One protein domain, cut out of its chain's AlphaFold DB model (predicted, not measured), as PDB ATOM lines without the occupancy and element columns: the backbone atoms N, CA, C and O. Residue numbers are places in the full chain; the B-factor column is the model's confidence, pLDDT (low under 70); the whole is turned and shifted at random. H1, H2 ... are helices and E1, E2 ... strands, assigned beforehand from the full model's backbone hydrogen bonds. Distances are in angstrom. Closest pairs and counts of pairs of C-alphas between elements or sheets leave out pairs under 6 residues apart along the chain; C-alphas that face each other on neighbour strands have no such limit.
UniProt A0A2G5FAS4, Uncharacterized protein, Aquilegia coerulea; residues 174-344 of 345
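Overview. This is residues 174 to 344 of the 345 residues of an uncharacterized protein of Aquilegia coerulea (UniProt A0A2G5FAS4). A strongly twisted sheet of six strands makes the core, with H1 over one of its faces, H7 crossing the opposite face at the E5 and E6 end, and H3 along the strands at the E4 end. A string of short helices, H4, H5 and H6, passes by the sheet, and a long loop follows H7, in which residues 309 to 313 and 327 to 335 stick out, before the chain returns to the sheet as E6. The printed part has 171 residues, with seven named helices and six named strands in the order H1 E1 H2 E2 H3 E3 E4 H4 H5 H6 E5 H7 E6. The sheet is mixed, with strand order E3 E4 E2 E1 E5 E6; the class is mixed, helices and strands, and under half of the residues are in named elements. The whole is compact, with a radius of gyration of the C-alphas of 16.3 A and spans of 47 by 36 by 31 A.

Arrangement. Start at residues 174 to 175, which pair antiparallel with residues 253 to 254 of E4, residues 248 to 254. H1, residues 177 to 183, is on the sheet at a height of 9.1 A, over E4 and, only just, with 3 C-alphas, over E2, residues 215 to 222; its closest C-alpha pair with E4 is Asp 179 and Ile 251, 6.4 A. E1, residues 188 to 194, is parallel to E2; look for N 218 and O 190 at 2.8 A. Between them comes H2, residues 209 to 214, in a strand-helix-strand unit, two parallel neighbour strands with a helix between, whose crossover is right-handed; H2 only grazes the sheet. H3, residues 223 to 232, is on the sheet at a height of 9.2 A and runs along the strands, at 7 degrees to E4 on the local plane. E3, residues 243 to 245, forms a hairpin with E4, with N 250 and O 243 at 2.8 A; E4 is parallel to E2, with N 251 and O 219 at 2.8 A. H4, residues 261 to 264, and H6, residues 272 to 275, only graze the sheet, while H5, residues 266 to 270, has a height of 6.8 A over it. E5, residues 281 to 286, is parallel to E1, with N 191 and O 283 at 2.8 A. H7, residues 295 to 308, is on the face opposite to H1, at a height of 10.2 A, and runs across the strands at 64 degrees to E5 on the local plane. E6, residues 340 to 343, is antiparallel to E5, with N 284 and O 340 at 2.9 A. In H1, H2, H3, H5 and H7 every O i to N i+4 pair is within hydrogen-bond range; H4 and H6 are too short for such a pair.

Along the chain. Find C-alpha 177 at (114.451, 84.687, 81.509), where H1 begins its 10.1 A. E1 covers 20.2 A, H2 8.8 A, E2 22.3 A and H3 14.4 A. E3 covers 7.2 A and E4 18.2 A, then H4 4.9 A, H5 6.0 A and H6 5.2 A. E5 covers 16.8 A. H7 starts at C-alpha 295, (133.117, 86.287, 101.180), and covers 20.2 A; E6 covers 9.6 A and ends at C-alpha 343, (122.117, 93.386, 104.032).

Size, cuts and confidence. The two C-alphas farthest apart are those of Asn 231 and His 312, 50.6 A. The printed part has no cut. The long links are E1 to H2, 14 residues, and H7 to E6, 31 residues. Mean pLDDT of the printed part is 76.4, and residues 302 to 344 of the model are under 70.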
ATOM      1  N   GLU A 174     115.959  95.002  81.566       89.31
ATOM      2  CA  GLU A 174     115.391  93.654  81.611       89.31
ATOM      3  C   GLU A 174     116.484  92.577  81.620       89.31
ATOM      4  O   GLU A 174     117.463  92.661  80.874       89.31
ATOM      5  N   MET A 175     116.303  91.562  82.470       91.69
ATOM      6  CA  MET A 175     117.159  90.375  82.526       91.69
ATOM      7  C   MET A 175     116.608  89.266  81.633       91.69
ATOM      8  O   MET A 175     115.392  89.082  81.536       91.69
ATOM      9  N   ASP A 176     117.506  88.453  81.080       91.38
ATOM     10  CA  ASP A 176     117.112  87.261  80.335       91.38
ATOM     11  C   ASP A 176     116.322  86.277  81.228       91.38
ATOM     12  O   ASP A 176     116.670  86.078  82.399       91.38
ATOM     13  N   PRO A 177     115.275  85.600  80.709       92.12
ATOM     14  CA  PRO A 177     114.451  84.687  81.509       92.12
ATOM     15  C   PRO A 177     115.241  83.568  82.205       92.12
ATOM     16  O   PRO A 177     114.899  83.164  83.322       92.12
ATOM     17  N   ALA A 178     116.312  83.086  81.566       93.56
ATOM     18  CA  ALA A 178     117.231  82.105  82.141       93.56
ATOM     19  C   ALA A 178     117.922  82.647  83.403       93.56
ATOM     20  O   ALA A 178     117.967  81.970  84.435       93.56
ATOM     21  N   ASP A 179     118.377  83.898  83.360       94.94
ATOM     22  CA  ASP A 179     119.027  84.562  84.485       94.94
ATOM     23  C   ASP A 179     118.035  84.891  85.597       94.94
ATOM     24  O   ASP A 179     118.320  84.616  86.763       94.94
ATOM     25  N   VAL A 180     116.821  85.338  85.259       93.25
ATOM     26  CA  VAL A 180     115.729  85.524  86.234       93.25
ATOM     27  C   VAL A 180     115.443  84.226  86.998       93.25
ATOM     28  O   VAL A 180     115.212  84.246  88.209       93.25
ATOM     29  N   LYS A 181     115.455  83.078  86.313       94.50
ATOM     30  CA  LYS A 181     115.271  81.763  86.942       94.50
ATOM     31  C   LYS A 181     116.470  81.375  87.809       94.50
ATOM     32  O   LYS A 181     116.269  80.814  88.888       94.50
ATOM     33  N   TYR A 182     117.689  81.664  87.361       95.31
ATOM     34  CA  TYR A 182     118.919  81.355  88.088       95.31
ATOM     35  C   TYR A 182     119.003  82.126  89.411       95.31
ATOM     36  O   TYR A 182     119.130  81.522  90.478       95.31
ATOM     37  N   VAL A 183     118.839  83.452  89.371       94.69
ATOM     38  CA  VAL A 183     119.047  84.322  90.541       94.69
ATOM     39  C   VAL A 183     118.026  84.104  91.655       94.69
ATOM     40  O   VAL A 183     118.317  84.367  92.820       94.69
ATOM     41  N   LYS A 184     116.847  83.549  91.345       92.94
ATOM     42  CA  LYS A 184     115.844  83.152  92.350       92.94
ATOM     43  C   LYS A 184     116.330  82.050  93.296       92.94
ATOM     44  O   LYS A 184     115.757  81.890  94.366       92.94
ATOM     45  N   LYS A 185     117.362  81.290  92.929       93.12
ATOM     46  CA  LYS A 185     117.951  80.248  93.788       93.12
ATOM     47  C   LYS A 185     119.058  80.794  94.696       93.12
ATOM     48  O   LYS A 185     119.501  80.103  95.610       93.12
ATOM     49  N   CYS A 186     119.518  82.017  94.442       93.38
ATOM     50  CA  CYS A 186     120.676  82.596  95.104       93.38
ATOM     51  C   CYS A 186     120.299  83.191  96.460       93.38
ATOM     52  O   CYS A 186     119.648  84.230  96.533       93.38
ATOM     53  N   ARG A 187     120.753  82.544  97.537       88.94
ATOM     54  CA  ARG A 187     120.583  83.036  98.913       88.94
ATOM     55  C   ARG A 187     121.676  84.027  99.322       88.94
ATOM     56  O   ARG A 187     121.395  84.989 100.035       88.94
ATOM     57  N   PHE A 188     122.904  83.787  98.871       90.69
ATOM     58  CA  PHE A 188     124.056  84.658  99.075       90.69
ATOM     59  C   PHE A 188     124.569  85.103  97.715       90.69
ATOM     60  O   PHE A 188     124.700  84.282  96.805       90.69
ATOM     61  N   VAL A 189     124.838  86.394  97.562       94.00
ATOM     62  CA  VAL A 189     125.267  86.958  96.282       94.00
ATOM     63  C   VAL A 189     126.547  87.756  96.466       94.00
ATOM     64  O   VAL A 189     126.627  88.638  97.318       94.00
ATOM     65  N   VAL A 190     127.537  87.480  95.627       93.88
ATOM     66  CA  VAL A 190     128.600  88.435  95.320       93.88
ATOM     67  C   VAL A 190     128.260  89.014  93.958       93.88
ATOM     68  O   VAL A 190     128.170  88.280  92.978       93.88
ATOM     69  N   ALA A 191     128.013  90.314  93.911       94.44
ATOM     70  CA  ALA A 191     127.640  91.034  92.710       94.44
ATOM     71  C   ALA A 191     128.760  91.989  92.294       94.44
ATOM     72  O   ALA A 191     129.376  92.657  93.124       94.44
ATOM     73  N   SER A 192     128.986  92.090  90.997       92.75
ATOM     74  CA  SER A 192     129.788  93.141  90.383       92.75
ATOM     75  C   SER A 192     129.069  93.667  89.148       92.75
ATOM     76  O   SER A 192     128.015  93.146  88.772       92.75
ATOM     77  N   GLY A 193     129.611  94.694  88.506       92.75
ATOM     78  CA  GLY A 193     129.083  95.138  87.231       92.75
ATOM     79  C   GLY A 193     130.076  95.931  86.400       92.75
ATOM     80  O   GLY A 193     130.917  96.645  86.946       92.75
ATOM     81  N   ILE A 194     129.939  95.788  85.086       91.88
ATOM     82  CA  ILE A 194     130.741  96.451  84.057       91.88
ATOM     83  C   ILE A 194     129.767  97.026  83.032       91.88
ATOM     84  O   ILE A 194     128.850  96.338  82.589       91.88
ATOM     85  N   PHE A 195     129.951  98.294  82.690       91.62
ATOM     86  CA  PHE A 195     129.087  99.021  81.765       91.62
ATOM     87  C   PHE A 195     129.957  99.760  80.751       91.62
ATOM     88  O   PHE A 195     131.041 100.225  81.114       91.62
ATOM     89  N   ASP A 196     129.485  99.858  79.507       89.31
ATOM     90  CA  ASP A 196     130.164 100.530  78.387       89.31
ATOM     91  C   ASP A 196     131.569  99.981  78.051       89.31
ATOM     92  O   ASP A 196     132.387 100.642  77.423       89.31
ATOM     93  N   GLY A 197     131.881  98.750  78.475       83.81
ATOM     94  CA  GLY A 197     133.135  98.068  78.141       83.81
ATOM     95  C   GLY A 197     134.403  98.705  78.726       83.81
ATOM     96  O   GLY A 197     135.494  98.411  78.245       83.81
ATOM     97  N   TYR A 198     134.291  99.562  79.749       79.56
ATOM     98  CA  TYR A 198     135.455 100.241  80.340       79.56
ATOM     99  C   TYR A 198     136.416  99.309  81.080       79.56
ATOM    100  O   TYR A 198     137.612  99.594  81.148       79.56
ATOM    101  N   ASP A 199     135.895  98.225  81.654       82.88
ATOM    102  CA  ASP A 199     136.639  97.344  82.548       82.88
ATOM    103  C   ASP A 199     136.647  95.898  82.030       82.88
ATOM    104  O   ASP A 199     135.737  95.444  81.332       82.88
ATOM    105  N   THR A 200     137.677  95.144  82.409       85.88
ATOM    106  CA  THR A 200     137.758  93.697  82.179       85.88
ATOM    107  C   THR A 200     137.363  92.927  83.441       85.88
ATOM    108  O   THR A 200     137.786  93.318  84.529       85.88
ATOM    109  N   PRO A 201     136.630  91.803  83.338       87.75
ATOM    110  CA  PRO A 201     136.252  90.998  84.500       87.75
ATOM    111  C   PRO A 201     137.458  90.490  85.308       87.75
ATOM    112  O   PRO A 201     138.188  89.608  84.857       87.75
ATOM    113  N   HIS A 202     137.628  90.981  86.537       89.81
ATOM    114  CA  HIS A 202     138.614  90.443  87.478       89.81
ATOM    115  C   HIS A 202     138.063  89.209  88.200       89.81
ATOM    116  O   HIS A 202     136.969  89.240  88.767       89.81
ATOM    117  N   GLN A 203     138.809  88.103  88.181       91.19
ATOM    118  CA  GLN A 203     138.423  86.891  88.905       91.19
ATOM    119  C   GLN A 203     138.718  87.055  90.396       91.19
ATOM    120  O   GLN A 203     139.806  87.511  90.735       91.19
ATOM    121  N   PRO A 204     137.793  86.679  91.291       90.12
ATOM    122  CA  PRO A 204     138.073  86.679  92.716       90.12
ATOM    123  C   PRO A 204     139.134  85.615  93.042       90.12
ATOM    124  O   PRO A 204     139.146  84.531  92.451       90.12
ATOM    125  N   SER A 205     140.000  85.906  94.007       86.38
ATOM    126  CA  SER A 205     141.054  85.014  94.490       86.38
ATOM    127  C   SER A 205     140.791  84.555  95.926       86.38
ATOM    128  O   SER A 205     140.025  85.166  96.670       86.38
ATOM    129  N   ASN A 206     141.409  83.434  96.314       88.12
ATOM    130  CA  ASN A 206     141.306  82.845  97.658       88.12
ATOM    131  C   ASN A 206     139.871  82.514  98.112       88.12
ATOM    132  O   ASN A 206     139.533  82.652  99.287       88.12
ATOM    133  N   ILE A 207     139.021  82.066  97.184       91.31
ATOM    134  CA  ILE A 207     137.640  81.678  97.487       91.31
ATOM    135  C   ILE A 207     137.584  80.186  97.821       91.31
ATOM    136  O   ILE A 207     137.870  79.341  96.966       91.31
ATOM    137  N   SER A 208     137.174  79.857  99.045       93.19
ATOM    138  CA  SER A 208     137.005  78.479  99.511       93.19
ATOM    139  C   SER A 208     135.959  77.722  98.692       93.19
ATOM    140  O   SER A 208     134.993  78.292  98.178       93.19
ATOM    141  N   LEU A 209     136.102  76.395  98.619       94.12
ATOM    142  CA  LEU A 209     135.127  75.533  97.942       94.12
ATOM    143  C   LEU A 209     133.723  75.672  98.552       94.12
ATOM    144  O   LEU A 209     132.718  75.588  97.843       94.12
ATOM    145  N   ARG A 210     133.649  75.900  99.866       93.69
ATOM    146  CA  ARG A 210     132.398  76.161 100.573       93.69
ATOM    147  C   ARG A 210     131.734  77.441 100.066       93.69
ATOM    148  O   ARG A 210     130.553  77.407  99.720       93.69
ATOM    149  N   SER A 211     132.479  78.536  99.955       93.50
ATOM    150  CA  SER A 211     131.962  79.807  99.438       93.50
ATOM    151  C   SER A 211     131.539  79.724  97.980       93.50
ATOM    152  O   SER A 211     130.478  80.235  97.634       93.50
ATOM    153  N   GLN A 212     132.285  79.000  97.142       94.62
ATOM    154  CA  GLN A 212     131.900  78.759  95.745       94.62
ATOM    155  C   GLN A 212     130.557  78.024  95.610       94.62
ATOM    156  O   GLN A 212     129.825  78.255  94.654       94.62
ATOM    157  N   LYS A 213     130.210  77.153  96.568       93.62
ATOM    158  CA  LYS A 213     128.921  76.438  96.587       93.62
ATOM    159  C   LYS A 213     127.776  77.271  97.164       93.62
ATOM    160  O   LYS A 213     126.625  77.060  96.792       93.62
ATOM    161  N   LEU A 214     128.069  78.162  98.111       92.69
ATOM    162  CA  LEU A 214     127.056  78.931  98.837       92.69
ATOM    163  C   LEU A 214     126.676  80.243  98.144       92.69
ATOM    164  O   LEU A 214     125.513  80.647  98.210       92.69
ATOM    165  N   PHE A 215     127.645  80.914  97.522       94.50
ATOM    166  CA  PHE A 215     127.449  82.215  96.896       94.50
ATOM    167  C   PHE A 215     127.231  82.083  95.396       94.50
ATOM    168  O   PHE A 215     127.960  81.389  94.693       94.50
ATOM    169  N   CYS A 216     126.274  82.850  94.889       96.81
ATOM    170  CA  CYS A 216     126.205  83.156  93.474       96.81
ATOM    171  C   CYS A 216     127.133  84.330  93.161       96.81
ATOM    172  O   CYS A 216     126.944  85.425  93.691       96.81
ATOM    173  N   PHE A 217     128.097  84.104  92.273       96.88
ATOM    174  CA  PHE A 217     128.967  85.142  91.727       96.88
ATOM    175  C   PHE A 217     128.331  85.689  90.454       96.88
ATOM    176  O   PHE A 217     128.298  85.014  89.425       96.88
ATOM    177  N   LEU A 218     127.775  86.893  90.539       97.38
ATOM    178  CA  LEU A 218     126.983  87.521  89.487       97.38
ATOM    179  C   LEU A 218     127.683  88.790  89.003       97.38
ATOM    180  O   LEU A 218     128.042  89.649  89.803       97.38
ATOM    181  N   MET A 219     127.860  88.932  87.696       96.00
ATOM    182  CA  MET A 219     128.430  90.130  87.088       96.00
ATOM    183  C   MET A 219     127.414  90.738  86.138       96.00
ATOM    184  O   MET A 219     127.078  90.156  85.112       96.00
ATOM    185  N   VAL A 220     126.902  91.905  86.504       95.81
ATOM    186  CA  VAL A 220     125.896  92.625  85.735       95.81
ATOM    187  C   VAL A 220     126.568  93.387  84.598       95.81
ATOM    188  O   VAL A 220     127.469  94.185  84.846       95.81
ATOM    189  N   VAL A 221     126.130  93.155  83.366       95.25
ATOM    190  CA  VAL A 221     126.722  93.767  82.170       95.25
ATOM    191  C   VAL A 221     125.650  94.314  81.239       95.25
ATOM    192  O   VAL A 221     124.558  93.755  81.156       95.25
ATOM    193  N   ASP A 222     125.957  95.396  80.531       94.12
ATOM    194  CA  ASP A 222     125.164  95.833  79.381       94.12
ATOM    195  C   ASP A 222     125.580  95.090  78.099       94.12
ATOM    196  O   ASP A 222     126.543  94.318  78.066       94.12
ATOM    197  N   GLU A 223     124.824  95.300  77.024       93.25
ATOM    198  CA  GLU A 223     125.048  94.632  75.737       93.25
ATOM    199  C   GLU A 223     126.406  95.006  75.120       93.25
ATOM    200  O   GLU A 223     127.087  94.151  74.547       93.25
ATOM    201  N   VAL A 224     126.842  96.256  75.307       93.56
ATOM    202  CA  VAL A 224     128.154  96.747  74.864       93.56
ATOM    203  C   VAL A 224     129.278  96.006  75.591       93.56
ATOM    204  O   VAL A 224     130.159  95.435  74.944       93.56
ATOM    205  N   SER A 225     129.220  95.934  76.923       93.62
ATOM    206  CA  SER A 225     130.221  95.231  77.732       93.62
ATOM    207  C   SER A 225     130.218  93.735  77.461       93.62
ATOM    208  O   SER A 225     131.281  93.126  77.414       93.62
ATOM    209  N   LEU A 226     129.052  93.123  77.231       94.44
ATOM    210  CA  LEU A 226     128.978  91.714  76.852       94.44
ATOM    211  C   LEU A 226     129.744  91.446  75.552       94.44
ATOM    212  O   LEU A 226     130.501  90.478  75.480       94.44
ATOM    213  N   ASN A 227     129.562  92.290  74.537       93.81
ATOM    214  CA  ASN A 227     130.263  92.156  73.261       93.81
ATOM    215  C   ASN A 227     131.772  92.375  73.422       93.81
ATOM    216  O   ASN A 227     132.563  91.590  72.902       93.81
ATOM    217  N   PHE A 228     132.175  93.381  74.203       93.44
ATOM    218  CA  PHE A 228     133.580  93.611  74.543       93.44
ATOM    219  C   PHE A 228     134.214  92.394  75.233       93.44
ATOM    220  O   PHE A 228     135.281  91.929  74.833       93.44
ATOM    221  N   ILE A 229     133.527  91.826  76.227       93.25
ATOM    222  CA  ILE A 229     133.988  90.646  76.963       93.25
ATOM    223  C   ILE A 229     134.102  89.438  76.034       93.25
ATOM    224  O   ILE A 229     135.115  88.754  76.084       93.25
ATOM    225  N   LYS A 230     133.115  89.192  75.163       92.69
ATOM    226  CA  LYS A 230     133.147  88.076  74.201       92.69
ATOM    227  C   LYS A 230     134.334  88.139  73.239       92.69
ATOM    228  O   LYS A 230     134.835  87.092  72.843       92.69
ATOM    229  N   ASN A 231     134.769  89.342  72.872       91.19
ATOM    230  CA  ASN A 231     135.898  89.535  71.963       91.19
ATOM    231  C   ASN A 231     137.255  89.374  72.662       91.19
ATOM    232  O   ASN A 231     138.216  88.938  72.034       91.19
ATOM    233  N   ASN A 232     137.333  89.713  73.952       90.38
ATOM    234  CA  ASN A 232     138.605  89.800  74.674       90.38
ATOM    235  C   ASN A 232     138.854  88.630  75.633       90.38
ATOM    236  O   ASN A 232     139.997  88.377  76.010       90.38
ATOM    237  N   VAL A 233     137.801  87.937  76.072       89.62
ATOM    238  CA  VAL A 233     137.853  86.901  77.108       89.62
ATOM    239  C   VAL A 233     136.983  85.712  76.706       89.62
ATOM    240  O   VAL A 233     135.922  85.857  76.104       89.62
ATOM    241  N   THR A 234     137.403  84.502  77.079       91.88
ATOM    242  CA  THR A 234     136.615  83.288  76.853       91.88
ATOM    243  C   THR A 234     135.335  83.299  77.691       91.88
ATOM    244  O   THR A 234     135.379  83.217  78.921       91.88
ATOM    245  N   VAL A 235     134.189  83.347  77.014       94.69
ATOM    246  CA  VAL A 235     132.865  83.193  77.623       94.69
ATOM    247  C   VAL A 235     132.402  81.749  77.436       94.69
ATOM    248  O   VAL A 235     132.344  81.260  76.310       94.69
ATOM    249  N   ARG A 236     132.056  81.068  78.533       95.50
ATOM    250  CA  ARG A 236     131.424  79.738  78.502       95.50
ATOM    251  C   ARG A 236     129.910  79.878  78.612       95.50
ATOM    252  O   ARG A 236     129.432  80.684  79.408       95.50
ATOM    253  N   GLU A 237     129.170  79.071  77.863       95.06
ATOM    254  CA  GLU A 237     127.716  78.959  77.996       95.06
ATOM    255  C   GLU A 237     127.360  77.612  78.640       95.06
ATOM    256  O   GLU A 237     127.940  76.582  78.297       95.06
ATOM    257  N   ASP A 238     126.473  77.627  79.635       93.62
ATOM    258  CA  ASP A 238     125.955  76.418  80.279       93.62
ATOM    259  C   ASP A 238     124.695  75.887  79.568       93.62
ATOM    260  O   ASP A 238     124.091  76.560  78.732       93.62
ATOM    261  N   SER A 239     124.274  74.667  79.914       91.62
ATOM    262  CA  SER A 239     123.083  74.029  79.334       91.62
ATOM    263  C   SER A 239     121.767  74.746  79.654       91.62
ATOM    264  O   SER A 239     120.775  74.535  78.963       91.62
ATOM    265  N   ASP A 240     121.746  75.577  80.697       90.25
ATOM    266  CA  ASP A 240     120.595  76.385  81.102       90.25
ATOM    267  C   ASP A 240     120.580  77.762  80.396       90.25
ATOM    268  O   ASP A 240     119.749  78.615  80.723       90.25
ATOM    269  N   GLY A 241     121.482  77.999  79.432       90.25
ATOM    270  CA  GLY A 241     121.587  79.241  78.656       90.25
ATOM    271  C   GLY A 241     122.340  80.371  79.367       90.25
ATOM    272  O   GLY A 241     122.274  81.526  78.951       90.25
ATOM    273  N   GLY A 242     123.033  80.067  80.461       93.81
ATOM    274  CA  GLY A 242     123.833  81.014  81.219       93.81
ATOM    275  C   GLY A 242     125.207  81.260  80.641       93.81
ATOM    276  O   GLY A 242     125.930  80.317  80.346       93.81
ATOM    277  N   LYS A 243     125.608  82.529  80.573       96.12
ATOM    278  CA  LYS A 243     126.944  82.948  80.131       96.12
ATOM    279  C   LYS A 243     127.850  83.169  81.330       96.12
ATOM    280  O   LYS A 243     127.419  83.734  82.332       96.12
ATOM    281  N   TRP A 244     129.111  82.775  81.226       96.56
ATOM    282  CA  TRP A 244     130.053  82.892  82.332       96.56
ATOM    283  C   TRP A 244     131.462  83.251  81.889       96.56
ATOM    284  O   TRP A 244     131.921  82.842  80.824       96.56
ATOM    285  N   VAL A 245     132.175  83.929  82.783       95.50
ATOM    286  CA  VAL A 245     133.601  84.244  82.675       95.50
ATOM    287  C   VAL A 245     134.274  83.831  83.977       95.50
ATOM    288  O   VAL A 245     134.076  84.457  85.020       95.50
ATOM    289  N   GLY A 246     135.055  82.750  83.932       94.12
ATOM    290  CA  GLY A 246     135.590  82.116  85.139       94.12
ATOM    291  C   GLY A 246     134.462  81.724  86.099       94.12
ATOM    292  O   GLY A 246     133.587  80.950  85.704       94.12
ATOM    293  N   ILE A 247     134.456  82.250  87.328       94.94
ATOM    294  CA  ILE A 247     133.387  81.999  88.319       94.94
ATOM    295  C   ILE A 247     132.163  82.912  88.144       94.94
ATOM    296  O   ILE A 247     131.075  82.570  88.601       94.94
ATOM    297  N   TRP A 248     132.311  84.051  87.467       96.88
ATOM    298  CA  TRP A 248     131.226  85.013  87.292       96.88
ATOM    299  C   TRP A 248     130.194  84.507  86.292       96.88
ATOM    300  O   TRP A 248     130.536  84.216  85.145       96.88
ATOM    301  N   ARG A 249     128.923  84.469  86.693       97.25
ATOM    302  CA  ARG A 249     127.794  84.401  85.764       97.25
ATOM    303  C   ARG A 249     127.485  85.807  85.266       97.25
ATOM    304  O   ARG A 249     127.242  86.700  86.076       97.25
ATOM    305  N   LEU A 250     127.477  85.998  83.955       96.81
ATOM    306  CA  LEU A 250     127.108  87.263  83.333       96.81
ATOM    307  C   LEU A 250     125.587  87.418  83.370       96.81
ATOM    308  O   LEU A 250     124.870  86.565  82.858       96.81
ATOM    309  N   ILE A 251     125.117  88.508  83.968       96.56
ATOM    310  CA  ILE A 251     123.713  88.911  83.997       96.56
ATOM    311  C   ILE A 251     123.568  90.068  83.022       96.56
ATOM    312  O   ILE A 251     123.969  91.196  83.322       96.56
ATOM    313  N   VAL A 252     123.044  89.770  81.838       94.31
ATOM    314  CA  VAL A 252     122.916  90.760  80.769       94.31
ATOM    315  C   VAL A 252     121.664  91.587  81.015       94.31
ATOM    316  O   VAL A 252     120.559  91.053  81.103       94.31
ATOM    317  N   ILE A 253     121.852  92.896  81.129       92.12
ATOM    318  CA  ILE A 253     120.784  93.876  81.248       92.12
ATOM    319  C   ILE A 253     120.557  94.498  79.872       92.12
ATOM    320  O   ILE A 253     121.422  95.209  79.358       92.12
ATOM    321  N   ARG A 254     119.387  94.237  79.286       89.75
ATOM    322  CA  ARG A 254     118.996  94.786  77.981       89.75
ATOM    323  C   ARG A 254     118.317  96.137  78.136       89.75
ATOM    324  O   ARG A 254     117.574  96.344  79.101       89.75
ATOM    325  N   HIS A 255     118.545  97.018  77.163       88.88
ATOM    326  CA  HIS A 255     117.976  98.370  77.120       88.88
ATOM    327  C   HIS A 255     118.194  99.118  78.447       88.88
ATOM    328  O   HIS A 255     117.257  99.275  79.240       88.88
ATOM    329  N   PRO A 256     119.440  99.511  78.765       89.06
ATOM    330  CA  PRO A 256     119.713 100.247  79.986       89.06
ATOM    331  C   PRO A 256     118.850 101.527  80.064       89.06
ATOM    332  O   PRO A 256     118.636 102.190  79.054       89.06
ATOM    333  N   PRO A 257     118.344 101.887  81.254       88.50
ATOM    334  CA  PRO A 257     117.287 102.887  81.407       88.50
ATOM    335  C   PRO A 257     117.763 104.342  81.300       88.50
ATOM    336  O   PRO A 257     116.946 105.260  81.357       88.50
ATOM    337  N   TYR A 258     119.074 104.570  81.216       89.56
ATOM    338  CA  TYR A 258     119.673 105.894  81.101       89.56
ATOM    339  C   TYR A 258     120.702 105.908  79.975       89.56
ATOM    340  O   TYR A 258     121.426 104.933  79.795       89.56
ATOM    341  N   ASP A 259     120.853 107.050  79.308       88.62
ATOM    342  CA  ASP A 259     121.870 107.217  78.259       88.62
ATOM    343  C   ASP A 259     123.301 107.180  78.822       88.62
ATOM    344  O   ASP A 259     124.238 106.772  78.149       88.62
ATOM    345  N   GLU A 260     123.476 107.596  80.083       90.06
ATOM    346  CA  GLU A 260     124.781 107.687  80.744       90.06
ATOM    347  C   GLU A 260     125.169 106.357  81.431       90.06
ATOM    348  O   GLU A 260     124.560 105.996  82.454       90.06
ATOM    349  N   PRO A 261     126.243 105.670  80.986       86.38
ATOM    350  CA  PRO A 261     126.665 104.382  81.542       86.38
ATOM    351  C   PRO A 261     126.964 104.416  83.038       86.38
ATOM    352  O   PRO A 261     126.630 103.487  83.778       86.38
ATOM    353  N   ARG A 262     127.516 105.525  83.546       86.19
ATOM    354  CA  ARG A 262     127.795 105.675  84.984       86.19
ATOM    355  C   ARG A 262     126.530 105.680  85.838       86.19
ATOM    356  O   ARG A 262     126.597 105.363  87.027       86.19
ATOM    357  N   ARG A 263     125.380 106.079  85.282       89.19
ATOM    358  CA  ARG A 263     124.083 105.976  85.969       89.19
ATOM    359  C   ARG A 263     123.577 104.543  85.927       89.19
ATOM    360  O   ARG A 263     123.154 104.046  86.968       89.19
ATOM    361  N   ASN A 264     123.720 103.865  84.791       89.69
ATOM    362  CA  ASN A 264     123.359 102.455  84.652       89.69
ATOM    363  C   ASN A 264     124.143 101.568  85.616       89.69
ATOM    364  O   ASN A 264     123.530 100.765  86.304       89.69
ATOM    365  N   GLY A 265     125.443 101.812  85.809       88.56
ATOM    366  CA  GLY A 265     126.248 101.104  86.810       88.56
ATOM    367  C   GLY A 265     125.804 101.314  88.263       88.56
ATOM    368  O   GLY A 265     126.055 100.470  89.124       88.56
ATOM    369  N   LYS A 266     125.088 102.407  88.567       88.62
ATOM    370  CA  LYS A 266     124.511 102.634  89.904       88.62
ATOM    371  C   LYS A 266     123.223 101.850  90.132       88.62
ATOM    372  O   LYS A 266     122.928 101.544  91.284       88.62
ATOM    373  N   VAL A 267     122.473 101.522  89.079       88.62
ATOM    374  CA  VAL A 267     121.205 100.786  89.182       88.62
ATOM    375  C   VAL A 267     121.392  99.433  89.880       88.62
ATOM    376  O   VAL A 267     120.811  99.260  90.952       88.62
ATOM    377  N   PRO A 268     122.230  98.499  89.387       89.44
ATOM    378  CA  PRO A 268     122.406  97.201  90.030       89.44
ATOM    379  C   PRO A 268     123.117  97.300  91.381       89.44
ATOM    380  O   PRO A 268     122.892  96.453  92.242       89.44
ATOM    381  N   LYS A 269     123.918  98.354  91.590       88.31
ATOM    382  CA  LYS A 269     124.620  98.637  92.847       88.31
ATOM    383  C   LYS A 269     123.687  99.071  93.972       88.31
ATOM    384  O   LYS A 269     123.931  98.734  95.121       88.31
ATOM    385  N   ILE A 270     122.657  99.860  93.668       85.62
ATOM    386  CA  ILE A 270     121.703 100.378  94.664       85.62
ATOM    387  C   ILE A 270     120.503  99.433  94.796       85.62
ATOM    388  O   ILE A 270     120.022  99.172  95.897       85.62
ATOM    389  N   LEU A 271     120.030  98.892  93.676       86.88
ATOM    390  CA  LEU A 271     118.829  98.063  93.595       86.88
ATOM    391  C   LEU A 271     119.160  96.568  93.507       86.88
ATOM    392  O   LEU A 271     118.435  95.795  92.883       86.88
ATOM    393  N   THR A 272     120.234  96.135  94.169       87.56
ATOM    394  CA  THR A 272     120.657  94.726  94.197       87.56
ATOM    395  C   THR A 272     119.546  93.801  94.712       87.56
ATOM    396  O   THR A 272     119.339  92.728  94.155       87.56
ATOM    397  N   HIS A 273     118.750  94.242  95.692       82.94
ATOM    398  CA  HIS A 273     117.578  93.498  96.177       82.94
ATOM    399  C   HIS A 273     116.477  93.299  95.140       82.94
ATOM    400  O   HIS A 273     115.691  92.364  95.256       82.94
ATOM    401  N   ARG A 274     116.362  94.192  94.154       85.88
ATOM    402  CA  ARG A 274     115.362  94.061  93.090       85.88
ATOM    403  C   ARG A 274     115.814  93.049  92.054       85.88
ATOM    404  O   ARG A 274     115.004  92.240  91.616       85.88
ATOM    405  N   LEU A 275     117.101  93.082  91.713       88.38
ATOM    406  CA  LEU A 275     117.704  92.124  90.793       88.38
ATOM    407  C   LEU A 275     117.747  90.716  91.390       88.38
ATOM    408  O   LEU A 275     117.450  89.744  90.699       88.38
ATOM    409  N   PHE A 276     118.059  90.600  92.682       90.31
ATOM    410  CA  PHE A 276     118.243  89.320  93.366       90.31
ATOM    411  C   PHE A 276     117.296  89.209  94.575       90.31
ATOM    412  O   PHE A 276     117.735  89.262  95.722       90.31
ATOM    413  N   PRO A 277     115.980  89.038  94.351       84.31
ATOM    414  CA  PRO A 277     114.962  89.168  95.399       84.31
ATOM    415  C   PRO A 277     114.998  88.078  96.476       84.31
ATOM    416  O   PRO A 277     114.369  88.231  97.517       84.31
ATOM    417  N   GLN A 278     115.685  86.961  96.225       87.06
ATOM    418  CA  GLN A 278     115.837  85.866  97.193       87.06
ATOM    419  C   GLN A 278     117.171  85.934  97.959       87.06
ATOM    420  O   GLN A 278     117.415  85.112  98.846       87.06
ATOM    421  N   ALA A 279     118.018  86.921  97.648       88.44
ATOM    422  CA  ALA A 279     119.281  87.122  98.335       88.44
ATOM    423  C   ALA A 279     119.037  87.712  99.730       88.44
ATOM    424  O   ALA A 279     118.432  88.770  99.878       88.44
ATOM    425  N   GLN A 280     119.543  87.034 100.757       83.75
ATOM    426  CA  GLN A 280     119.529  87.521 102.143       83.75
ATOM    427  C   GLN A 280     120.735  88.424 102.417       83.75
ATOM    428  O   GLN A 280     120.657  89.395 103.164       83.75
ATOM    429  N   TYR A 281     121.858  88.110 101.774       83.94
ATOM    430  CA  TYR A 281     123.092  88.869 101.888       83.94
ATOM    431  C   TYR A 281     123.665  89.101 100.500       83.94
ATOM    432  O   TYR A 281     123.730  88.175  99.684       83.94
ATOM    433  N   SER A 282     124.095  90.335 100.248       86.69
ATOM    434  CA  SER A 282     124.729  90.703  98.989       86.69
ATOM    435  C   SER A 282     125.966  91.567  99.213       86.69
ATOM    436  O   SER A 282     125.929  92.545  99.960       86.69
ATOM    437  N   ILE A 283     127.066  91.198  98.561       88.06
ATOM    438  CA  ILE A 283     128.324  91.948  98.537       88.06
ATOM    439  C   ILE A 283     128.458  92.558  97.149       88.06
ATOM    440  O   ILE A 283     128.547  91.816  96.177       88.06
ATOM    441  N   TRP A 284     128.492  93.885  97.044       88.69
ATOM    442  CA  TRP A 284     128.799  94.558  95.785       88.69
ATOM    443  C   TRP A 284     130.279  94.928  95.702       88.69
ATOM    444  O   TRP A 284     130.815  95.605  96.590       88.69
ATOM    445  N   ILE A 285     130.909  94.557  94.591       86.50
ATOM    446  CA  ILE A 285     132.315  94.816  94.282       86.50
ATOM    447  C   ILE A 285     132.389  95.601  92.979       86.50
ATOM    448  O   ILE A 285     131.760  95.252  91.983       86.50
ATOM    449  N   ASP A 286     133.136  96.700  92.998       84.94
ATOM    450  CA  ASP A 286     133.354  97.522  91.811       84.94
ATOM    451  C   ASP A 286     134.110  96.732  90.728       84.94
ATOM    452  O   ASP A 286     135.010  95.970  91.069       84.94
ATOM    453  N   GLY A 287     133.746  96.889  89.450       80.12
ATOM    454  CA  GLY A 287     134.277  96.068  88.350       80.12
ATOM    455  C   GLY A 287     135.794  96.162  88.175       80.12
ATOM    456  O   GLY A 287     136.423  95.198  87.750       80.12
ATOM    457  N   LYS A 288     136.394  97.281  88.594       81.00
ATOM    458  CA  LYS A 288     137.847  97.502  88.600       81.00
ATOM    459  C   LYS A 288     138.583  96.772  89.734       81.00
ATOM    460  O   LYS A 288     139.813  96.744  89.771       81.00
ATOM    461  N   MET A 289     137.850  96.249  90.713       84.00
ATOM    462  CA  MET A 289     138.405  95.682  91.936       84.00
ATOM    463  C   MET A 289     138.353  94.156  91.916       84.00
ATOM    464  O   MET A 289     137.445  93.543  91.362       84.00
ATOM    465  N   GLU A 290     139.307  93.544  92.611       84.38
ATOM    466  CA  GLU A 290     139.363  92.103  92.826       84.38
ATOM    467  C   GLU A 290     138.945  91.759  94.262       84.38
ATOM    468  O   GLU A 290     139.387  92.398  95.223       84.38
ATOM    469  N   LEU A 291     138.114  90.727  94.424       85.62
ATOM    470  CA  LEU A 291     137.848  90.137  95.734       85.62
ATOM    471  C   LEU A 291     138.984  89.178  96.094       85.62
ATOM    472  O   LEU A 291     139.057  88.095  95.531       85.62
ATOM    473  N   ILE A 292     139.835  89.568  97.042       84.38
ATOM    474  CA  ILE A 292     141.012  88.775  97.453       84.38
ATOM    475  C   ILE A 292     140.808  87.974  98.749       84.38
ATOM    476  O   ILE A 292     141.723  87.294  99.217       84.38
ATOM    477  N   VAL A 293     139.633  88.120  99.367       85.56
ATOM    478  CA  VAL A 293     139.248  87.520 100.650       85.56
ATOM    479  C   VAL A 293     137.966  86.726 100.448       85.56
ATOM    480  O   VAL A 293     137.046  87.195  99.778       85.56
ATOM    481  N   ASP A 294     137.876  85.564 101.090       88.50
ATOM    482  CA  ASP A 294     136.672  84.749 101.075       88.50
ATOM    483  C   ASP A 294     135.428  85.531 101.575       88.50
ATOM    484  O   ASP A 294     135.462  86.154 102.644       88.50
ATOM    485  N   PRO A 295     134.303  85.514 100.833       89.75
ATOM    486  CA  PRO A 295     133.117  86.287 101.180       89.75
ATOM    487  C   PRO A 295     132.459  85.852 102.499       89.75
ATOM    488  O   PRO A 295     131.776  86.674 103.109       89.75
ATOM    489  N   LEU A 296     132.665  84.620 102.982       88.00
ATOM    490  CA  LEU A 296     132.176  84.200 104.301       88.00
ATOM    491  C   LEU A 296     132.843  84.980 105.428       88.00
ATOM    492  O   LEU A 296     132.148  85.429 106.337       88.00
ATOM    493  N   LEU A 297     134.156  85.195 105.339       85.56
ATOM    494  CA  LEU A 297     134.915  85.956 106.334       85.56
ATOM    495  C   LEU A 297     134.460  87.419 106.374       85.56
ATOM    496  O   LEU A 297     134.363  88.031 107.438       85.56
ATOM    497  N   LEU A 298     134.133  87.980 105.204       82.12
ATOM    498  CA  LEU A 298     133.556  89.320 105.110       82.12
ATOM    499  C   LEU A 298     132.162  89.380 105.743       82.12
ATOM    500  O   LEU A 298     131.866  90.327 106.473       82.12
ATOM    501  N   LEU A 299     131.310  88.381 105.484       79.81
ATOM    502  CA  LEU A 299     129.974  88.319 106.076       79.81
ATOM    503  C   LEU A 299     130.024  88.190 107.597       79.81
ATOM    504  O   LEU A 299     129.334  88.954 108.268       79.81
ATOM    505  N   GLU A 300     130.831  87.274 108.132       81.94
ATOM    506  CA  GLU A 300     131.013  87.083 109.576       81.94
ATOM    507  C   GLU A 300     131.396  88.402 110.242       81.94
ATOM    508  O   GLU A 300     130.692  88.901 111.122       81.94
ATOM    509  N   ARG A 301     132.444  89.047 109.721       75.88
ATOM    510  CA  ARG A 301     132.941  90.293 110.289       75.88
ATOM    511  C   ARG A 301     131.891  91.396 110.278       75.88
ATOM    512  O   ARG A 301     131.796  92.157 111.241       75.88
ATOM    513  N   CYS A 302     131.118  91.521 109.204       67.06
ATOM    514  CA  CYS A 302     130.062  92.523 109.129       67.06
ATOM    515  C   CYS A 302     128.912  92.209 110.087       67.06
ATOM    516  O   CYS A 302     128.450  93.116 110.781       67.06
ATOM    517  N   VAL A 303     128.480  90.951 110.181       63.81
ATOM    518  CA  VAL A 303     127.449  90.539 111.142       63.81
ATOM    519  C   VAL A 303     127.893  90.827 112.574       63.81
ATOM    520  O   VAL A 303     127.091  91.360 113.333       63.81
ATOM    521  N   ASP A 304     129.160  90.607 112.925       54.94
ATOM    522  CA  ASP A 304     129.680  90.922 114.260       54.94
ATOM    523  C   ASP A 304     129.661  92.425 114.567       54.94
ATOM    524  O   ASP A 304     129.220  92.838 115.640       54.94
ATOM    525  N   ILE A 305     130.090  93.272 113.620       52.91
ATOM    526  CA  ILE A 305     130.064  94.737 113.800       52.91
ATOM    527  C   ILE A 305     128.637  95.213 114.075       52.91
ATOM    528  O   ILE A 305     128.412  96.001 114.992       52.91
ATOM    529  N   TYR A 306     127.666  94.737 113.297       46.47
ATOM    530  CA  TYR A 306     126.276  95.178 113.410       46.47
ATOM    531  C   TYR A 306     125.474  94.417 114.477       46.47
ATOM    532  O   TYR A 306     124.431  94.898 114.913       46.47
ATOM    533  N   GLY A 307     125.956  93.260 114.935       41.00
ATOM    534  CA  GLY A 307     125.394  92.499 116.049       41.00
ATOM    535  C   GLY A 307     125.722  93.118 117.408       41.00
ATOM    536  O   GLY A 307     124.881  93.097 118.304       41.00
ATOM    537  N   VAL A 308     126.905  93.731 117.543       34.44
ATOM    538  CA  VAL A 308     127.339  94.438 118.761       34.44
ATOM    539  C   VAL A 308     126.758  95.857 118.834       34.44
ATOM    540  O   VAL A 308     126.459  96.357 119.919       34.44
ATOM    541  N   VAL A 309     126.521  96.508 117.692       32.81
ATOM    542  CA  VAL A 309     125.919  97.850 117.639       32.81
ATOM    543  C   VAL A 309     124.387  97.754 117.630       32.81
ATOM    544  O   VAL A 309     123.725  97.981 116.627       32.81
ATOM    545  N   ASN A 310     123.845  97.474 118.815       31.08
ATOM    546  CA  ASN A 310     122.553  97.943 119.320       31.08
ATOM    547  C   ASN A 310     121.266  97.517 118.565       31.08
ATOM    548  O   ASN A 310     120.956  97.922 117.443       31.08
ATOM    549  N   THR A 311     120.418  96.794 119.294       32.41
ATOM    550  CA  THR A 311     119.062  96.303 118.981       32.41
ATOM    551  C   THR A 311     118.059  97.352 118.474       32.41
ATOM    552  O   THR A 311     116.984  96.973 118.008       32.41
ATOM    553  N   HIS A 312     118.399  98.642 118.495       27.73
ATOM    554  CA  HIS A 312     117.542  99.745 118.052       27.73
ATOM    555  C   HIS A 312     117.730 100.194 116.592       27.73
ATOM    556  O   HIS A 312     116.851 100.866 116.059       27.73
ATOM    557  N   LEU A 313     118.804  99.792 115.900       28.23
ATOM    558  CA  LEU A 313     119.068 100.211 114.514       28.23
ATOM    559  C   LEU A 313     118.624  99.164 113.471       28.23
ATOM    560  O   LEU A 313     119.261  98.982 112.440       28.23
ATOM    561  N   ARG A 314     117.524  98.446 113.730       34.34
ATOM    562  CA  ARG A 314     117.015  97.368 112.855       34.34
ATOM    563  C   ARG A 314     116.024  97.823 111.767       34.34
ATOM    564  O   ARG A 314     115.329  96.981 111.213       34.34
ATOM    565  N   LEU A 315     115.928  99.122 111.456       27.64
ATOM    566  CA  LEU A 315     114.811  99.663 110.654       27.64
ATOM    567  C   LEU A 315     115.136 100.645 109.520       27.64
ATOM    568  O   LEU A 315     114.214 101.154 108.892       27.64
ATOM    569  N   LEU A 316     116.404 100.900 109.195       25.06
ATOM    570  CA  LEU A 316     116.760 101.873 108.145       25.06
ATOM    571  C   LEU A 316     117.780 101.344 107.125       25.06
ATOM    572  O   LEU A 316     118.589 102.098 106.592       25.06
ATOM    573  N   ALA A 317     117.737 100.049 106.811       31.00
ATOM    574  CA  ALA A 317     118.666  99.441 105.856       31.00
ATOM    575  C   ALA A 317     118.163  99.404 104.397       31.00
ATOM    576  O   ALA A 317     118.751  98.712 103.576       31.00
ATOM    577  N   THR A 318     117.104 100.142 104.040       33.19
ATOM    578  CA  THR A 318     116.564 100.158 102.662       33.19
ATOM    579  C   THR A 318     116.661 101.496 101.931       33.19
ATOM    580  O   THR A 318     116.360 101.528 100.747       33.19
ATOM    581  N   ASN A 319     117.153 102.581 102.546       25.81
ATOM    582  CA  ASN A 319     117.409 103.836 101.807       25.81
ATOM    583  C   ASN A 319     118.658 104.633 102.231       25.81
ATOM    584  O   ASN A 319     119.041 105.566 101.528       25.81
ATOM    585  N   THR A 320     119.361 104.240 103.300       29.31
ATOM    586  CA  THR A 320     120.599 104.920 103.720       29.31
ATOM    587  C   THR A 320     121.624 103.921 104.240       29.31
ATOM    588  O   THR A 320     122.022 103.957 105.396       29.31
ATOM    589  N   ILE A 321     122.109 103.035 103.375       33.03
ATOM    590  CA  ILE A 321     123.410 102.401 103.599       33.03
ATOM    591  C   ILE A 321     124.257 102.665 102.363       33.03
ATOM    592  O   ILE A 321     124.495 101.822 101.514       33.03
ATOM    593  N   ARG A 322     124.726 103.910 102.267       30.58
ATOM    594  CA  ARG A 322     126.061 104.172 101.747       30.58
ATOM    595  C   ARG A 322     126.962 103.745 102.904       30.58
ATOM    596  O   ARG A 322     127.077 104.516 103.857       30.58
ATOM    597  N   VAL A 323     127.534 102.532 102.900       32.84
ATOM    598  CA  VAL A 323     128.639 102.255 103.838       32.84
ATOM    599  C   VAL A 323     129.785 103.157 103.404       32.84
ATOM    600  O   VAL A 323     130.605 102.846 102.547       32.84
ATOM    601  N   TYR A 324     129.777 104.354 103.972       29.39
ATOM    602  CA  TYR A 324     130.928 105.201 104.099       29.39
ATOM    603  C   TYR A 324     131.917 104.442 104.982       29.39
ATOM    604  O   TYR A 324     131.864 104.530 106.206       29.39
ATOM    605  N   MET A 325     132.895 103.781 104.368       30.62
ATOM    606  CA  MET A 325     134.190 103.540 105.009       30.62
ATOM    607  C   MET A 325     134.940 104.888 105.144       30.62
ATOM    608  O   MET A 325     136.062 105.049 104.685       30.62
ATOM    609  N   LYS A 326     134.291 105.926 105.703       24.12
ATOM    610  CA  LYS A 326     134.815 107.306 105.764       24.12
ATOM    611  C   LYS A 326     135.510 107.635 107.080       24.12
ATOM    612  O   LYS A 326     135.910 108.776 107.261       24.12
ATOM    613  N   ARG A 327     135.680 106.675 107.998       27.19
ATOM    614  CA  ARG A 327     136.376 106.932 109.274       27.19
ATOM    615  C   ARG A 327     137.817 106.424 109.364       27.19
ATOM    616  O   ARG A 327     138.399 106.520 110.432       27.19
ATOM    617  N   LEU A 328     138.412 105.969 108.255       31.28
ATOM    618  CA  LEU A 328     139.858 105.681 108.174       31.28
ATOM    619  C   LEU A 328     140.575 106.373 106.999       31.28
ATOM    620  O   LEU A 328     141.760 106.159 106.795       31.28
ATOM    621  N   MET A 329     139.886 107.236 106.244       30.98
ATOM    622  CA  MET A 329     140.421 107.898 105.041       30.98
ATOM    623  C   MET A 329     140.330 109.423 105.171       30.98
ATOM    624  O   MET A 329     139.776 110.109 104.315       30.98
ATOM    625  N   GLN A 330     140.831 109.958 106.285       26.50
ATOM    626  CA  GLN A 330     141.057 111.395 106.458       26.50
ATOM    627  C   GLN A 330     142.562 111.678 106.530       26.50
ATOM    628  O   GLN A 330     143.054 112.324 107.442       26.50
ATOM    629  N   SER A 331     143.303 111.133 105.568       28.73
ATOM    630  CA  SER A 331     144.621 111.610 105.158       28.73
ATOM    631  C   SER A 331     144.948 110.955 103.818       28.73
ATOM    632  O   SER A 331     144.819 109.744 103.683       28.73
ATOM    633  N   SER A 332     145.362 111.754 102.839       29.22
ATOM    634  CA  SER A 332     145.701 111.394 101.454       29.22
ATOM    635  C   SER A 332     144.518 111.147 100.499       29.22
ATOM    636  O   SER A 332     143.792 110.158 100.561       29.22
ATOM    637  N   GLY A 333     144.333 112.103  99.584       31.14
ATOM    638  CA  GLY A 333     143.447 111.977  98.435       31.14
ATOM    639  C   GLY A 333     143.932 110.865  97.508       31.14
ATOM    640  O   GLY A 333     144.973 110.984  96.873       31.14
ATOM    641  N   GLY A 334     143.164 109.784  97.437       28.09
ATOM    642  CA  GLY A 334     143.387 108.658  96.542       28.09
ATOM    643  C   GLY A 334     142.093 107.865  96.390       28.09
ATOM    644  O   GLY A 334     141.312 107.764  97.337       28.09
ATOM    645  N   SER A 335     141.835 107.372  95.176       34.47
ATOM    646  CA  SER A 335     140.599 106.681  94.786       34.47
ATOM    647  C   SER A 335     140.253 105.557  95.772       34.47
ATOM    648  O   SER A 335     141.003 104.593  95.919       34.47
ATOM    649  N   GLY A 336     139.150 105.727  96.505       30.61
ATOM    650  CA  GLY A 336     138.787 104.883  97.641       30.61
ATOM    651  C   GLY A 336     138.160 103.547  97.238       30.61
ATOM    652  O   GLY A 336     137.284 103.490  96.379       30.61
ATOM    653  N   MET A 337     138.566 102.483  97.929       34.34
ATOM    654  CA  MET A 337     137.906 101.178  97.929       34.34
ATOM    655  C   MET A 337     136.489 101.326  98.506       34.34
ATOM    656  O   MET A 337     136.325 101.648  99.682       34.34
ATOM    657  N   LEU A 338     135.457 101.113  97.684       37.06
ATOM    658  CA  LEU A 338     134.059 101.140  98.121       37.06
ATOM    659  C   LEU A 338     133.457  99.735  98.004       37.06
ATOM    660  O   LEU A 338     132.847  99.403  96.990       37.06
ATOM    661  N   VAL A 339     133.615  98.925  99.051       39.06
ATOM    662  CA  VAL A 339     132.840  97.688  99.210       39.06
ATOM    663  C   VAL A 339     131.479  98.080  99.771       39.06
ATOM    664  O   VAL A 339     131.387  98.622 100.874       39.06
ATOM    665  N   LEU A 340     130.422  97.864  98.992       40.94
ATOM    666  CA  LEU A 340     129.058  98.119  99.435       40.94
ATOM    667  C   LEU A 340     128.434  96.778  99.818       40.94
ATOM    668  O   LEU A 340     128.040  96.000  98.955       40.94
ATOM    669  N   LEU A 341     128.375  96.495 101.118       42.03
ATOM    670  CA  LEU A 341     127.597  95.374 101.631       42.03
ATOM    671  C   LEU A 341     126.153  95.842 101.829       42.03
ATOM    672  O   LEU A 341     125.897  96.735 102.640       42.03
ATOM    673  N   LEU A 342     125.222  95.243 101.093       42.16
ATOM    674  CA  LEU A 342     123.791  95.447 101.287       42.16
ATOM    675  C   LEU A 342     123.228  94.204 101.978       42.16
ATOM    676  O   LEU A 342     123.190  93.110 101.406       42.16
ATOM    677  N   ILE A 343     122.830  94.387 103.238       36.25
ATOM    678  CA  ILE A 343     122.117  93.386 104.032       36.25
ATOM    679  C   ILE A 343     120.631  93.707 103.909       36.25
ATOM    680  O   ILE A 343     120.182  94.748 104.391       36.25
ATOM    681  N   PHE A 344     119.881  92.821 103.262       33.25
ATOM    682  CA  PHE A 344     118.427  92.898 103.221       33.25
ATOM    683  C   PHE A 344     117.905  92.040 104.371       33.25
ATOM    684  O   PHE A 344     118.041  90.817 104.345       33.25
TER     685      PHE A 344